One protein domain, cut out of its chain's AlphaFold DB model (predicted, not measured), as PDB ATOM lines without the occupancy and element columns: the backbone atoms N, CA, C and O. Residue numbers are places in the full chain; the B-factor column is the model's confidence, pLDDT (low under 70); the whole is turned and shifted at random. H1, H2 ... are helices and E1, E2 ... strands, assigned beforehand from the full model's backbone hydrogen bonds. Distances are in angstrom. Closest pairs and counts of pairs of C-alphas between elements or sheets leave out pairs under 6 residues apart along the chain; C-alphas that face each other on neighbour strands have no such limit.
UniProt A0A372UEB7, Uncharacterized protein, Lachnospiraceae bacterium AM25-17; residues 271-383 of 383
ATOM      1  N   ARG A 271     112.617 280.137 362.504       89.88
ATOM      2  CA  ARG A 271     112.796 280.671 363.857       89.88
ATOM      3  C   ARG A 271     114.097 280.165 364.473       89.88
ATOM      4  O   ARG A 271     114.373 278.965 364.416       89.88
ATOM      5  N   ASP A 272     114.870 281.091 365.035       86.62
ATOM      6  CA  ASP A 272     116.144 280.808 365.691       86.62
ATOM      7  C   ASP A 272     115.951 280.731 367.206       86.62
ATOM      8  O   ASP A 272     115.512 281.688 367.844       86.62
ATOM      9  N   TYR A 273     116.279 279.574 367.770       83.38
ATOM     10  CA  TYR A 273     116.199 279.294 369.203       83.38
ATOM     11  C   TYR A 273     117.571 279.231 369.874       83.38
ATOM     12  O   TYR A 273     117.683 278.766 371.005       83.38
ATOM     13  N   GLY A 274     118.636 279.602 369.169       84.00
ATOM     14  CA  GLY A 274     119.997 279.415 369.637       84.00
ATOM     15  C   GLY A 274     120.487 277.971 369.490       84.00
ATOM     16  O   GLY A 274     119.751 277.003 369.244       84.00
ATOM     17  N   THR A 275     121.800 277.811 369.638       85.69
ATOM     18  CA  THR A 275     122.508 276.576 369.261       85.69
ATOM     19  C   THR A 275     122.037 275.359 370.064       85.69
ATOM     20  O   THR A 275     121.868 274.269 369.508       85.69
ATOM     21  N   ALA A 276     121.798 275.526 371.367       83.12
ATOM     22  CA  ALA A 276     121.419 274.426 372.251       83.12
ATOM     23  C   ALA A 276     120.035 273.846 371.906       83.12
ATOM     24  O   ALA A 276     119.864 272.623 371.844       83.12
ATOM     25  N   PHE A 277     119.041 274.700 371.650       84.62
ATOM     26  CA  PHE A 277     117.698 274.255 371.280       84.62
ATOM     27  C   PHE A 277     117.649 273.723 369.848       84.62
ATOM     28  O   PHE A 277     117.010 272.695 369.617       84.62
ATOM     29  N   HIS A 278     118.408 274.303 368.914       88.81
ATOM     30  CA  HIS A 278     118.548 273.758 367.562       88.81
ATOM     31  C   HIS A 278     119.051 272.313 367.547       88.81
ATOM     32  O   HIS A 278     118.507 271.480 366.817       88.81
ATOM     33  N   GLN A 279     120.025 271.973 368.396       89.56
ATOM     34  CA  GLN A 279     120.488 270.590 368.534       89.56
ATOM     35  C   GLN A 279     119.378 269.661 369.050       89.56
ATOM     36  O   GLN A 279     119.191 268.568 368.510       89.56
ATOM     37  N   LYS A 280     118.598 270.099 370.050       89.50
ATOM     38  CA  LYS A 280     117.457 269.328 370.583       89.50
ATOM     39  C   LYS A 280     116.362 269.117 369.530       89.50
ATOM     40  O   LYS A 280     115.859 268.000 369.395       89.50
ATOM     41  N   ILE A 281     116.011 270.157 368.771       91.31
ATOM     42  CA  ILE A 281     115.030 270.090 367.674       91.31
ATOM     43  C   ILE A 281     115.514 269.120 366.590       91.31
ATOM     44  O   ILE A 281     114.764 268.238 366.169       91.31
ATOM     45  N   ALA A 282     116.775 269.241 366.162       93.38
ATOM     46  CA  ALA A 282     117.360 268.373 365.143       93.38
ATOM     47  C   ALA A 282     117.354 266.896 365.571       93.38
ATOM     48  O   ALA A 282     116.994 266.022 364.779       93.38
ATOM     49  N   GLU A 283     117.684 266.611 366.832       93.44
ATOM     50  CA  GLU A 283     117.626 265.254 367.378       93.44
ATOM     51  C   GLU A 283     116.182 264.721 367.417       93.44
ATOM     52  O   GLU A 283     115.939 263.592 366.983       93.44
ATOM     53  N   LYS A 284     115.195 265.532 367.825       93.19
ATOM     54  CA  LYS A 284     113.773 265.145 367.768       93.19
ATOM     55  C   LYS A 284     113.303 264.844 366.338       93.19
ATOM     56  O   LYS A 284     112.665 263.811 366.119       93.19
ATOM     57  N   ARG A 285     113.655 265.682 365.354       95.31
ATOM     58  CA  ARG A 285     113.351 265.450 363.925       95.31
ATOM     59  C   ARG A 285     113.968 264.139 363.428       95.31
ATOM     60  O   ARG A 285     113.282 263.320 362.816       95.31
ATOM     61  N   LYS A 286     115.236 263.883 363.771       95.56
ATOM     62  CA  LYS A 286     115.948 262.643 363.428       95.56
ATOM     63  C   LYS A 286     115.300 261.407 364.056       95.56
ATOM     64  O   LYS A 286     115.172 260.377 363.396       95.56
ATOM     65  N   GLN A 287     114.866 261.490 365.313       94.75
ATOM     66  CA  GLN A 287     114.146 260.401 365.979       94.75
ATOM     67  C   GLN A 287     112.793 260.118 365.314       94.75
ATOM     68  O   GLN A 287     112.450 258.949 365.104       94.75
ATOM     69  N   ALA A 288     112.049 261.162 364.936       94.62
ATOM     70  CA  ALA A 288     110.786 261.032 364.211       94.62
ATOM     71  C   ALA A 288     110.982 260.360 362.839       94.62
ATOM     72  O   ALA A 288     110.273 259.404 362.509       94.62
ATOM     73  N   GLU A 289     112.002 260.778 362.087       95.38
ATOM     74  CA  GLU A 289     112.376 260.156 360.815       95.38
ATOM     75  C   GLU A 289     112.744 258.675 360.991       95.38
ATOM     76  O   GLU A 289     112.185 257.801 360.322       95.38
ATOM     77  N   GLN A 290     113.624 258.350 361.944       95.00
ATOM     78  CA  GLN A 290     114.015 256.963 362.218       95.00
ATOM     79  C   GLN A 290     112.821 256.083 362.601       95.00
ATOM     80  O   GLN A 290     112.768 254.915 362.207       95.00
ATOM     81  N   LYS A 291     111.858 256.620 363.361       94.56
ATOM     82  CA  LYS A 291     110.624 255.917 363.736       94.56
ATOM     83  C   LYS A 291     109.808 255.537 362.498       94.56
ATOM     84  O   LYS A 291     109.365 254.390 362.400       94.56
ATOM     85  N   LEU A 292     109.648 256.455 361.543       95.69
ATOM     86  CA  LEU A 292     108.913 256.202 360.299       95.69
ATOM     87  C   LEU A 292     109.658 255.236 359.369       95.69
ATOM     88  O   LEU A 292     109.051 254.282 358.877       95.69
ATOM     89  N   ILE A 293     110.974 255.402 359.204       95.38
ATOM     90  CA  ILE A 293     111.802 254.500 358.386       95.38
ATOM     91  C   ILE A 293     111.773 253.071 358.947       95.38
ATOM     92  O   ILE A 293     111.544 252.121 358.199       95.38
ATOM     93  N   ARG A 294     111.924 252.889 360.269       95.56
ATOM     94  CA  ARG A 294     111.815 251.564 360.919       95.56
ATOM     95  C   ARG A 294     110.427 250.945 360.758       95.56
ATOM     96  O   ARG A 294     110.309 249.726 360.678       95.56
ATOM     97  N   ALA A 295     109.386 251.770 360.684       94.31
ATOM     98  CA  ALA A 295     108.031 251.329 360.374       94.31
ATOM     99  C   ALA A 295     107.813 251.035 358.871       94.31
ATOM    100  O   ALA A 295     106.709 250.653 358.479       94.31
ATOM    101  N   GLY A 296     108.835 251.175 358.022       96.06
ATOM    102  CA  GLY A 296     108.783 250.864 356.594       96.06
ATOM    103  C   GLY A 296     108.158 251.962 355.735       96.06
ATOM    104  O   GLY A 296     107.661 251.664 354.650       96.06
ATOM    105  N   PHE A 297     108.116 253.204 356.223       96.12
ATOM    106  CA  PHE A 297     107.767 254.358 355.399       96.12
ATOM    107  C   PHE A 297     108.971 254.830 354.576       96.12
ATOM    108  O   PHE A 297     110.116 254.727 355.011       96.12
ATOM    109  N   THR A 298     108.694 255.373 353.394       95.25
ATOM    110  CA  THR A 298     109.674 255.982 352.485       95.25
ATOM    111  C   THR A 298     109.321 257.445 352.256       95.25
ATOM    112  O   THR A 298     108.145 257.754 352.075       95.25
ATOM    113  N   GLY A 299     110.309 258.333 352.228       93.25
ATOM    114  CA  GLY A 299     110.106 259.771 352.067       93.25
ATOM    115  C   GLY A 299     111.236 260.556 352.718       93.25
ATOM    116  O   GLY A 299     112.263 259.976 353.072       93.25
ATOM    117  N   THR A 300     111.028 261.856 352.873       93.94
ATOM    118  CA  THR A 300     111.964 262.788 353.505       93.94
ATOM    119  C   THR A 300     111.175 263.765 354.345       93.94
ATOM    120  O   THR A 300     110.081 264.158 353.946       93.94
ATOM    121  N   TYR A 301     111.738 264.196 355.469       93.31
ATOM    122  CA  TYR A 301     111.075 265.147 356.352       93.31
ATOM    123  C   TYR A 301     110.519 266.363 355.583       93.31
ATOM    124  O   TYR A 301     111.267 266.944 354.793       93.31
ATOM    125  N   PRO A 302     109.251 266.766 355.798       94.62
ATOM    126  CA  PRO A 302     108.275 266.207 356.744       94.62
ATOM    127  C   PRO A 302     107.338 265.119 356.168       94.62
ATOM    128  O   PRO A 302     106.443 264.659 356.876       94.62
ATOM    129  N   GLU A 303     107.498 264.693 354.913       95.25
ATOM    130  CA  GLU A 303     106.519 263.878 354.174       95.25
ATOM    131  C   GLU A 303     106.983 262.428 353.940       95.25
ATOM    132  O   GLU A 303     108.044 262.152 353.374       95.25
ATOM    133  N   TYR A 304     106.148 261.464 354.339       95.94
ATOM    134  CA  TYR A 304     106.449 260.036 354.243       95.94
ATOM    135  C   TYR A 304     105.248 259.224 353.755       95.94
ATOM    136  O   TYR A 304     104.097 259.506 354.081       95.94
ATOM    137  N   HIS A 305     105.512 258.136 353.032       94.25
ATOM    138  CA  HIS A 305     104.475 257.285 352.449       94.25
ATOM    139  C   HIS A 305     104.754 255.798 352.661       94.25
ATOM    140  O   HIS A 305     105.899 255.345 352.676       94.25
ATOM    141  N   ARG A 306     103.682 255.012 352.800       93.06
ATOM    142  CA  ARG A 306     103.728 253.545 352.859       93.06
ATOM    143  C   ARG A 306     102.423 252.947 352.350       93.06
ATOM    144  O   ARG A 306     101.443 252.822 353.087       93.06
ATOM    145  N   GLY A 307     102.417 252.517 351.091       89.50
ATOM    146  CA  GLY A 307     101.251 251.883 350.477       89.50
ATOM    147  C   GLY A 307     100.050 252.829 350.404       89.50
ATOM    148  O   GLY A 307     100.020 253.710 349.559       89.50
ATOM    149  N   GLU A 308      99.048 252.604 351.253       91.06
ATOM    150  CA  GLU A 308      97.826 253.426 351.347       91.06
ATOM    151  C   GLU A 308      97.942 254.584 352.341       91.06
ATOM    152  O   GLU A 308      97.000 255.363 352.469       91.06
ATOM    153  N   PHE A 309      99.053 254.654 353.077       94.19
ATOM    154  CA  PHE A 309      99.287 255.640 354.120       94.19
ATOM    155  C   PHE A 309     100.226 256.738 353.639       94.19
ATOM    156  O   PHE A 309     101.253 256.473 353.015       94.19
ATOM    157  N   GLU A 310      99.886 257.953 354.021       95.19
ATOM    158  CA  GLU A 310     100.688 259.162 353.965       95.19
ATOM    159  C   GLU A 310     100.802 259.693 355.394       95.19
ATOM    160  O   GLU A 310      99.844 259.633 356.170       95.19
ATOM    161  N   VAL A 311     101.986 260.165 355.754       96.12
ATOM    162  CA  VAL A 311     102.266 260.796 357.037       96.12
ATOM    163  C   VAL A 311     102.951 262.117 356.759       96.12
ATOM    164  O   VAL A 311     103.999 262.138 356.118       96.12
ATOM    165  N   ILE A 312     102.363 263.192 357.268       95.44
ATOM    166  CA  ILE A 312     102.969 264.521 357.272       95.44
ATOM    167  C   ILE A 312     103.304 264.854 358.716       95.44
ATOM    168  O   ILE A 312     102.438 264.805 359.597       95.44
ATOM    169  N   ILE A 313     104.578 265.126 358.960       95.44
ATOM    170  CA  ILE A 313     105.060 265.580 360.254       95.44
ATOM    171  C   ILE A 313     104.778 267.076 360.378       95.44
ATOM    172  O   ILE A 313     105.064 267.843 359.465       95.44
ATOM    173  N   LEU A 314     104.210 267.479 361.509       94.44
ATOM    174  CA  LEU A 314     104.017 268.880 361.861       94.44
ATOM    175  C   LEU A 314     104.652 269.174 363.207       94.44
ATOM    176  O   LEU A 314     104.765 268.295 364.066       94.44
ATOM    177  N   GLU A 315     105.052 270.423 363.369       93.44
ATOM    178  CA  GLU A 315     105.786 270.892 364.531       93.44
ATOM    179  C   GLU A 315     104.916 271.852 365.346       93.44
ATOM    180  O   GLU A 315     104.055 272.542 364.814       93.44
ATOM    181  N   GLU A 316     105.114 271.889 366.656       89.12
ATOM    182  CA  GLU A 316     104.618 272.957 367.528       89.12
ATOM    183  C   GLU A 316     105.857 273.613 368.121       89.12
ATOM    184  O   GLU A 316     106.739 272.928 368.649       89.12
ATOM    185  N   HIS A 317     105.947 274.920 367.919       85.69
ATOM    186  CA  HIS A 317     107.121 275.748 368.155       85.69
ATOM    187  C   HIS A 317     106.820 276.688 369.319       85.69
ATOM    188  O   HIS A 317     105.764 277.314 369.292       85.69
ATOM    189  N   PRO A 318     107.702 276.799 370.325       80.75
ATOM    190  CA  PRO A 318     107.552 277.827 371.343       80.75
ATOM    191  C   PRO A 318     107.959 279.202 370.805       80.75
ATOM    192  O   PRO A 318     108.622 279.307 369.763       80.75
ATOM    193  N   PHE A 319     107.611 280.251 371.539       76.62
ATOM    194  CA  PHE A 319     108.100 281.604 371.271       76.62
ATOM    195  C   PHE A 319     109.549 281.814 371.750       76.62
ATOM    196  O   PHE A 319     109.990 281.166 372.698       76.62
ATOM    197  N   THR A 320     110.300 282.728 371.119       64.62
ATOM    198  CA  THR A 320     111.740 282.927 371.393       64.62
ATOM    199  C   THR A 320     112.046 283.740 372.647       64.62
ATOM    200  O   THR A 320     113.174 283.699 373.110       64.62
ATOM    201  N   VAL A 321     111.091 284.487 373.205       60.41
ATOM    202  CA  VAL A 321     111.350 285.371 374.361       60.41
ATOM    203  C   VAL A 321     110.513 284.975 375.575       60.41
ATOM    204  O   VAL A 321     111.048 284.818 376.665       60.41
ATOM    205  N   MET A 322     109.209 284.750 375.396       57.28
ATOM    206  CA  MET A 322     108.289 284.494 376.514       57.28
ATOM    207  C   MET A 322     108.356 283.068 377.078       57.28
ATOM    208  O   MET A 322     108.046 282.841 378.241       57.28
ATOM    209  N   GLU A 323     108.752 282.087 376.265       55.38
ATOM    210  CA  GLU A 323     108.703 280.667 376.638       55.38
ATOM    211  C   GLU A 323     110.095 280.033 376.773       55.38
ATOM    212  O   GLU A 323     110.213 278.806 376.748       55.38
ATOM    213  N   TRP A 324     111.153 280.839 376.928       52.53
ATOM    214  CA  TRP A 324     112.536 280.340 376.980       52.53
ATOM    215  C   TRP A 324     112.732 279.272 378.069       52.53
ATOM    216  O   TRP A 324     113.299 278.207 377.810       52.53
ATOM    217  N   ASP A 325     112.156 279.499 379.253       50.97
ATOM    218  CA  ASP A 325     112.244 278.577 380.394       50.97
ATOM    219  C   ASP A 325     111.331 277.344 380.264       50.97
ATOM    220  O   ASP A 325     111.585 276.300 380.868       50.97
ATOM    221  N   HIS A 326     110.285 277.427 379.434       57.12
ATOM    222  CA  HIS A 326     109.255 276.394 379.269       57.12
ATOM    223  C   HIS A 326     109.210 275.809 377.854       57.12
ATOM    224  O   HIS A 326     108.178 275.269 377.447       57.12
ATOM    225  N   PHE A 327     110.328 275.878 377.124       59.19
ATOM    226  CA  PHE A 327     110.455 275.445 375.735       59.19
ATOM    227  C   PHE A 327     109.796 274.078 375.483       59.19
ATOM    228  O   PHE A 327     110.266 273.031 375.948       59.19
ATOM    229  N   GLN A 328     108.713 274.066 374.702       73.81
ATOM    230  CA  GLN A 328     107.940 272.861 374.392       73.81
ATOM    231  C   GLN A 328     107.831 272.626 372.886       73.81
ATOM    232  O   GLN A 328     106.746 272.622 372.315       73.81
ATOM    233  N   PHE A 329     108.960 272.320 372.245       87.06
ATOM    234  CA  PHE A 329     108.926 271.790 370.883       87.06
ATOM    235  C   PHE A 329     108.295 270.393 370.853       87.06
ATOM    236  O   PHE A 329     108.794 269.452 371.495       87.06
ATOM    237  N   ARG A 330     107.223 270.236 370.075       90.00
ATOM    238  CA  ARG A 330     106.506 268.961 369.918       90.00
ATOM    239  C   ARG A 330     106.384 268.578 368.454       90.00
ATOM    240  O   ARG A 330     106.325 269.424 367.571       90.00
ATOM    241  N   ILE A 331     106.309 267.270 368.227       93.00
ATOM    242  CA  ILE A 331     106.072 266.686 366.911       93.00
ATOM    243  C   ILE A 331     104.719 265.975 366.901       93.00
ATOM    244  O   ILE A 331     104.422 265.157 367.781       93.00
ATOM    245  N   TYR A 332     103.941 266.239 365.855       94.06
ATOM    246  CA  TYR A 332     102.705 265.542 365.530       94.06
ATOM    247  C   TYR A 332     102.826 264.806 364.196       94.06
ATOM    248  O   TYR A 332     103.475 265.266 363.262       94.06
ATOM    249  N   TYR A 333     102.149 263.665 364.094       95.00
ATOM    250  CA  TYR A 333     102.045 262.876 362.870       95.00
ATOM    251  C   TYR A 333     100.611 262.961 362.355       95.00
ATOM    252  O   TYR A 333      99.722 262.306 362.908       95.00
ATOM    253  N   MET A 334     100.378 263.736 361.296       95.06
ATOM    254  CA  MET A 334      99.121 263.691 360.550       95.06
ATOM    255  C   MET A 334      99.140 262.478 359.628       95.06
ATOM    256  O   MET A 334      99.841 262.455 358.620       95.06
ATOM    257  N   VAL A 335      98.376 261.450 359.987       95.31
ATOM    258  CA  VAL A 335      98.296 260.191 359.246       95.31
ATOM    259  C   VAL A 335      97.038 260.191 358.391       95.31
ATOM    260  O   VAL A 335      95.922 260.279 358.897       95.31
ATOM    261  N   SER A 336      97.229 260.039 357.090       95.12
ATOM    262  CA  SER A 336      96.212 260.028 356.046       95.12
ATOM    263  C   SER A 336      96.208 258.646 355.390       95.12
ATOM    264  O   SER A 336      97.242 258.172 354.929       95.12
ATOM    265  N   GLN A 337      95.064 257.957 355.366       94.31
ATOM    266  CA  GLN A 337      94.915 256.669 354.682       94.31
ATOM    267  C   GLN A 337      93.852 256.751 353.589       94.31
ATOM    268  O   GLN A 337      92.710 257.134 353.852       94.31
ATOM    269  N   VAL A 338      94.195 256.285 352.386       92.12
ATOM    270  CA  VAL A 338      93.257 256.129 351.267       92.12
ATOM    271  C   VAL A 338      93.363 254.727 350.674       92.12
ATOM    272  O   VAL A 338      94.375 254.358 350.082       92.12
ATOM    273  N   LYS A 339      92.292 253.934 350.796       86.75
ATOM    274  CA  LYS A 339      92.262 252.549 350.299       86.75
ATOM    275  C   LYS A 339      92.372 252.484 348.772       86.75
ATOM    276  O   LYS A 339      91.618 253.166 348.077       86.75
ATOM    277  N   ARG A 340      93.215 251.596 348.231       67.75
ATOM    278  CA  ARG A 340      93.541 251.465 346.791       67.75
ATOM    279  C   ARG A 340      92.320 251.345 345.878       67.75
ATOM    280  O   ARG A 340      92.317 251.931 344.802       67.75
ATOM    281  N   GLN A 341      91.254 250.669 346.319       58.59
ATOM    282  CA  GLN A 341      90.002 250.549 345.550       58.59
ATOM    283  C   GLN A 341      89.351 251.904 345.217       58.59
ATOM    284  O   GLN A 341      88.604 251.996 344.250       58.59
ATOM    285  N   THR A 342      89.647 252.962 345.975       56.59
ATOM    286  CA  THR A 342      89.109 254.314 345.745       56.59
ATOM    287  C   THR A 342      89.956 255.157 344.785       56.59
ATOM    288  O   THR A 342      89.546 256.252 344.414       56.59
ATOM    289  N   THR A 343      91.132 254.660 344.377       53.31
ATOM    290  CA  THR A 343      92.096 255.378 343.516       53.31
ATOM    291  C   THR A 343      92.075 254.871 342.063       53.31
ATOM    292  O   THR A 343      92.708 255.457 341.188       53.31
ATOM    293  N   ILE A 344      91.317 253.803 341.776       41.62
ATOM    294  CA  ILE A 344      91.169 253.231 340.432       41.62
ATOM    295  C   ILE A 344      90.342 254.204 339.576       41.62
ATOM    296  O   ILE A 344      89.115 254.181 339.615       41.62
ATOM    297  N   GLY A 345      91.014 255.085 338.828       44.78
ATOM    298  CA  GLY A 345      90.369 255.899 337.789       44.78
ATOM    299  C   GLY A 345      90.864 257.335 337.597       44.78
ATOM    300  O   GLY A 345      90.332 258.013 336.723       44.78
ATOM    301  N   ARG A 346      91.852 257.836 338.352       45.88
ATOM    302  CA  ARG A 346      92.400 259.186 338.116       45.88
ATOM    303  C   ARG A 346      93.904 259.132 337.873       45.88
ATOM    304  O   ARG A 346      94.679 258.946 338.802       45.88
ATOM    305  N   ASN A 347      94.298 259.327 336.613       39.34
ATOM    306  CA  ASN A 347      95.632 259.811 336.267       39.34
ATOM    307  C   ASN A 347      95.768 261.222 336.856       39.34
ATOM    308  O   ASN A 347      95.291 262.182 336.257       39.34
ATOM    309  N   CYS A 348      96.354 261.351 338.043       42.81
ATOM    310  CA  CYS A 348      96.740 262.641 338.605       42.81
ATOM    311  C   CYS A 348      98.259 262.676 338.769       42.81
ATOM    312  O   CYS A 348      98.840 262.004 339.622       42.81
ATOM    313  N   HIS A 349      98.909 263.456 337.908       42.88
ATOM    314  CA  HIS A 349     100.249 263.949 338.176       42.88
ATOM    315  C   HIS A 349     100.140 264.876 339.398       42.88
ATOM    316  O   HIS A 349      99.430 265.873 339.336       42.88
ATOM    317  N   ARG A 350     100.804 264.494 340.500       55.06
ATOM    318  CA  ARG A 350     100.704 265.045 341.868       55.06
ATOM    319  C   ARG A 350      99.393 264.686 342.592       55.06
ATOM    320  O   ARG A 350      98.306 265.132 342.241       55.06
ATOM    321  N   GLN A 351      99.504 263.827 343.605       72.69
ATOM    322  CA  GLN A 351      98.403 263.544 344.527       72.69
ATOM    323  C   GLN A 351      98.355 264.670 345.565       72.69
ATOM    324  O   GLN A 351      99.401 265.041 346.086       72.69
ATOM    325  N   ALA A 352      97.165 265.212 345.839       83.75
ATOM    326  CA  ALA A 352      96.969 266.160 346.935       83.75
ATOM    327  C   ALA A 352      97.360 265.519 348.273       83.75
ATOM    328  O   ALA A 352      97.208 264.306 348.435       83.75
ATOM    329  N   ARG A 353      97.808 266.329 349.229       91.69
ATOM    330  CA  ARG A 353      98.147 265.890 350.586       91.69
ATOM    331  C   ARG A 353      96.903 265.736 351.461       91.69
ATOM    332  O   ARG A 353      95.841 266.296 351.182       91.69
ATOM    333  N   ASN A 354      97.011 264.965 352.544       93.38
ATOM    334  CA  ASN A 354      95.980 264.790 353.579       93.38
ATOM    335  C   ASN A 354      94.631 264.237 353.076       93.38
ATOM    336  O   ASN A 354      93.572 264.461 353.668       93.38
ATOM    337  N   ARG A 355      94.648 263.443 352.003       93.31
ATOM    338  CA  ARG A 355      93.442 262.899 351.346       93.31
ATOM    339  C   ARG A 355      92.544 262.086 352.286       93.31
ATOM    340  O   ARG A 355      91.320 262.095 352.138       93.31
ATOM    341  N   GLY A 356      93.131 261.388 353.256       93.69
ATOM    342  CA  GLY A 356      92.415 260.599 354.258       93.69
ATOM    343  C   GLY A 356      91.497 261.423 355.164       93.69
ATOM    344  O   GLY A 356      90.556 260.868 355.726       93.69
ATOM    345  N   PHE A 357      91.716 262.739 355.265       94.00
ATOM    346  CA  PHE A 357      90.886 263.624 356.079       94.00
ATOM    347  C   PHE A 357      89.590 264.077 355.381       94.00
ATOM    348  O   PHE A 357      88.672 264.561 356.046       94.00
ATOM    349  N   PHE A 358      89.460 263.891 354.066       94.19
ATOM    350  CA  PHE A 358      88.203 264.141 353.353       94.19
ATOM    351  C   PHE A 358      87.198 263.012 353.601       94.19
ATOM    352  O   PHE A 358      87.561 261.841 353.737       94.19
ATOM    353  N   ARG A 359      85.904 263.341 353.621       92.00
ATOM    354  CA  ARG A 359      84.840 262.351 353.825       92.00
ATOM    355  C   ARG A 359      84.778 261.382 352.654       92.00
ATOM    356  O   ARG A 359      84.750 261.779 351.500       92.00
ATOM    357  N   GLY A 360      84.662 260.092 352.931       87.94
ATOM    358  CA  GLY A 360      84.401 259.115 351.883       87.94
ATOM    359  C   GLY A 360      84.716 257.698 352.315       87.94
ATOM    360  O   GLY A 360      85.466 257.457 353.259       87.94
ATOM    361  N   ARG A 361      84.133 256.729 351.609       87.25
ATOM    362  CA  ARG A 361      84.397 255.316 351.877       87.25
ATOM    363  C   ARG A 361      85.878 255.024 351.645       87.25
ATOM    364  O   ARG A 361      86.390 255.335 350.582       87.25
ATOM    365  N   GLY A 362      86.536 254.385 352.613       89.44
ATOM    366  CA  GLY A 362      87.946 253.995 352.495       89.44
ATOM    367  C   GLY A 362      88.948 255.126 352.727       89.44
ATOM    368  O   GLY A 362      90.109 254.959 352.363       89.44
ATOM    369  N   ARG A 363      88.509 256.237 353.324       92.62
ATOM    370  CA  ARG A 363      89.357 257.343 353.770       92.62
ATOM    371  C   ARG A 363      89.330 257.402 355.282       92.62
ATOM    372  O   ARG A 363      88.247 257.420 355.861       92.62
ATOM    373  N   ASN A 364      90.504 257.383 355.889       93.62
ATOM    374  CA  ASN A 364      90.653 257.496 357.331       93.62
ATOM    375  C   ASN A 364      91.781 258.474 357.640       93.62
ATOM    376  O   ASN A 364      92.742 258.574 356.872       93.62
ATOM    377  N   SER A 365      91.692 259.136 358.786       93.50
ATOM    378  CA  SER A 365      92.754 259.998 359.271       93.50
ATOM    379  C   SER A 365      92.908 259.930 360.781       93.50
ATOM    380  O   SER A 365      91.958 259.637 361.508       93.50
ATOM    381  N   TRP A 366      94.128 260.196 361.234       93.94
ATOM    382  CA  TRP A 366      94.497 260.238 362.643       93.94
ATOM    383  C   TRP A 366      95.583 261.277 362.861       93.94
ATOM    384  O   TRP A 366      96.348 261.584 361.948       93.94
ATOM    385  N   ILE A 367      95.678 261.769 364.092       93.25
ATOM    386  CA  ILE A 367      96.792 262.608 364.518       93.25
ATOM    387  C   ILE A 367      97.398 261.980 365.753       93.25
ATOM    388  O   ILE A 367      96.699 261.760 366.743       93.25
ATOM    389  N   PHE A 368      98.689 261.682 365.684       92.50
ATOM    390  CA  PHE A 368      99.430 261.119 366.805       92.50
ATOM    391  C   PHE A 368     100.445 262.117 367.335       92.50
ATOM    392  O   PHE A 368     101.080 262.832 366.568       92.50
ATOM    393  N   THR A 369     100.625 262.128 368.647       90.88
ATOM    394  CA  THR A 369     101.741 262.795 369.323       90.88
ATOM    395  C   THR A 369     103.030 261.969 369.213       90.88
ATOM    396  O   THR A 369     103.017 260.799 368.812       90.88
ATOM    397  N   GLU A 370     104.163 262.551 369.619       86.06
ATOM    398  CA  GLU A 370     105.466 261.870 369.693       86.06
ATOM    399  C   GLU A 370     105.433 260.541 370.474       86.06
ATOM    400  O   GLU A 370     105.971 259.530 369.997       86.06
ATOM    401  N   ASP A 371     104.690 260.495 371.583       85.19
ATOM    402  CA  ASP A 371     104.471 259.313 372.427       85.19
ATOM    403  C   ASP A 371     103.430 258.323 371.864       85.19
ATOM    404  O   ASP A 371     103.125 257.310 372.491       85.19
ATOM    405  N   GLY A 372     102.911 258.567 370.656       83.25
ATOM    406  CA  GLY A 372     102.015 257.653 369.945       83.25
ATOM    407  C   GLY A 372     100.569 257.669 370.437       83.25
ATOM    408  O   GLY A 372      99.795 256.785 370.070       83.25
ATOM    409  N   LYS A 373     100.180 258.659 371.246       85.69
ATOM    410  CA  LYS A 373      98.784 258.845 371.653       85.69
ATOM    411  C   LYS A 373      98.013 259.548 370.545       85.69
ATOM    412  O   LYS A 373      98.503 260.496 369.936       85.69
ATOM    413  N   ASN A 374      96.789 259.097 370.291       85.88
ATOM    414  CA  ASN A 374      95.899 259.797 369.377       85.88
ATOM    415  C   ASN A 374      95.432 261.106 370.033       85.88
ATOM    416  O   ASN A 374      94.927 261.102 371.159       85.88
ATOM    417  N   VAL A 375      95.591 262.227 369.330       81.81
ATOM    418  CA  VAL A 375      95.186 263.550 369.817       81.81
ATOM    419  C   VAL A 375      93.678 263.604 370.085       81.81
ATOM    420  O   VAL A 375      93.265 264.195 371.082       81.81
ATOM    421  N   ALA A 376      92.860 262.910 369.287       79.12
ATOM    422  CA  ALA A 376      91.417 262.824 369.507       79.12
ATOM    423  C   ALA A 376      91.073 262.218 370.882       79.12
ATOM    424  O   ALA A 376      90.199 262.726 371.587       79.12
ATOM    425  N   ASP A 377      91.808 261.189 371.317       76.75
ATOM    426  CA  ASP A 377      91.595 260.555 372.625       76.75
ATOM    427  C   ASP A 377      91.974 261.494 373.779       76.75
ATOM    428  O   ASP A 377      91.365 261.445 374.849       76.75
ATOM    429  N   ARG A 378      92.966 262.372 373.574       71.25
ATOM    430  CA  ARG A 378      93.340 263.420 374.540       71.25
ATOM    431  C   ARG A 378      92.248 264.483 374.648       71.25
ATOM    432  O   ARG A 378      91.920 264.886 375.760       71.25
ATOM    433  N   ILE A 379      91.691 264.919 373.516       74.31
ATOM    434  CA  ILE A 379      90.635 265.941 373.460       74.31
ATOM    435  C   ILE A 379      89.367 265.436 374.155       74.31
ATOM    436  O   ILE A 379      88.834 266.118 375.025       74.31
ATOM    437  N   ARG A 380      88.934 264.203 373.858       71.38
ATOM    438  CA  ARG A 380      87.731 263.601 374.462       71.38
ATOM    439  C   ARG A 380      87.819 263.380 375.973       71.38
ATOM    440  O   ARG A 380      86.785 263.237 376.602       71.38
ATOM    441  N   LYS A 381      89.025 263.307 376.547       65.31
ATOM    442  CA  LYS A 381      89.237 263.177 378.003       65.31
ATOM    443  C   LYS A 381      89.230 264.517 378.747       65.31
ATOM    444  O   LYS A 381      89.157 264.506 379.970       65.31
ATOM    445  N   LYS A 382      89.408 265.634 378.032       57.97
ATOM    446  CA  LYS A 382      89.435 266.994 378.598       57.97
ATOM    447  C   LYS A 382      88.082 267.713 378.501       57.97
ATOM    448  O   LYS A 382      87.912 268.729 379.165       57.97
ATOM    449  N   MET A 383      87.174 267.215 377.660       51.41
ATOM    450  CA  MET A 383      85.753 267.583 377.637       51.41
ATOM    451  C   MET A 383      84.975 266.701 378.601       51.41
ATOM    452  O   MET A 383      83.981 267.213 379.157       51.41
TER     453      MET A 383
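This is residues 271 to 383 of the 383 residues of an uncharacterized protein of Lachnospiraceae bacterium AM25-17 (UniProt A0A372UEB7). A twisted sheet of five strands has the long helix H1 packed along one face, while the short helix H2 begins beside edge strand E5 and leads outward past that edge. Residues 344 to 352, in the long loop between E4 and E5, stick out from the body. The printed part has 113 residues, with H1, E1, E2, E3, E4, E5 and H2 in chain order; the sheet has this same strand order, antiparallel throughout, in the mixed class of helices and strands. The whole is loose, with a radius of gyration of the C-alphas of 16.6 A and spans of 52 by 36 by 24 A.

The sheet holds E1, residues 298 to 300; E2, 303 to 306; E3, 309 to 316, 22.5 A long; E4, 330 to 338, 26.2 A; and E5, 363 to 369, 20.6 A. H1, residues 274 to 294, measures 30.3 A from C-alpha 274 at (119.997, 279.415, 369.637). H2, residues 375 to 382, measures 11.0 A and ends at C-alpha 382 at (89.435, 266.994, 378.598).

E1 to E5 form a meander, each strand the antiparallel neighbour of the one before. Within hydrogen-bond range are N 298 and O 305 of hairpin E1 and E2, 2.9 A; N 304 and O 311 of hairpin E2 and E3, 2.9 A; N 310 and O 336 of hairpin E3 and E4, 2.8 A; and N 333 and O 368 of hairpin E4 and E5, 2.8 A. H1 is on the sheet at a height of 7.5 A, over E2 and E3, and runs along the strands, at 14 degrees to E3 on the local plane. The closest C-alphas of H1 and E2 are those of Leu 292 and Tyr 304, 7.6 A. H2 is on the opposite face, over none of the strands; its closest C-alphas with E5 are those of Val 375 and Ile 367, 5.6 A. H1 and H2 are apart. In H1 and H2 every O i to N i+4 pair is within hydrogen-bond range.

The C-alphas of Asp 325 and Gly 345 are the two farthest apart, 53.0 A. The printed part has no cut; the links E3 to E4 and E4 to E5 are long, with 13 and 24 residues. The mean pLDDT of the printed part is 83.0, and residues 320 to 327, 340 to 350 and 381 to 383 are under 70.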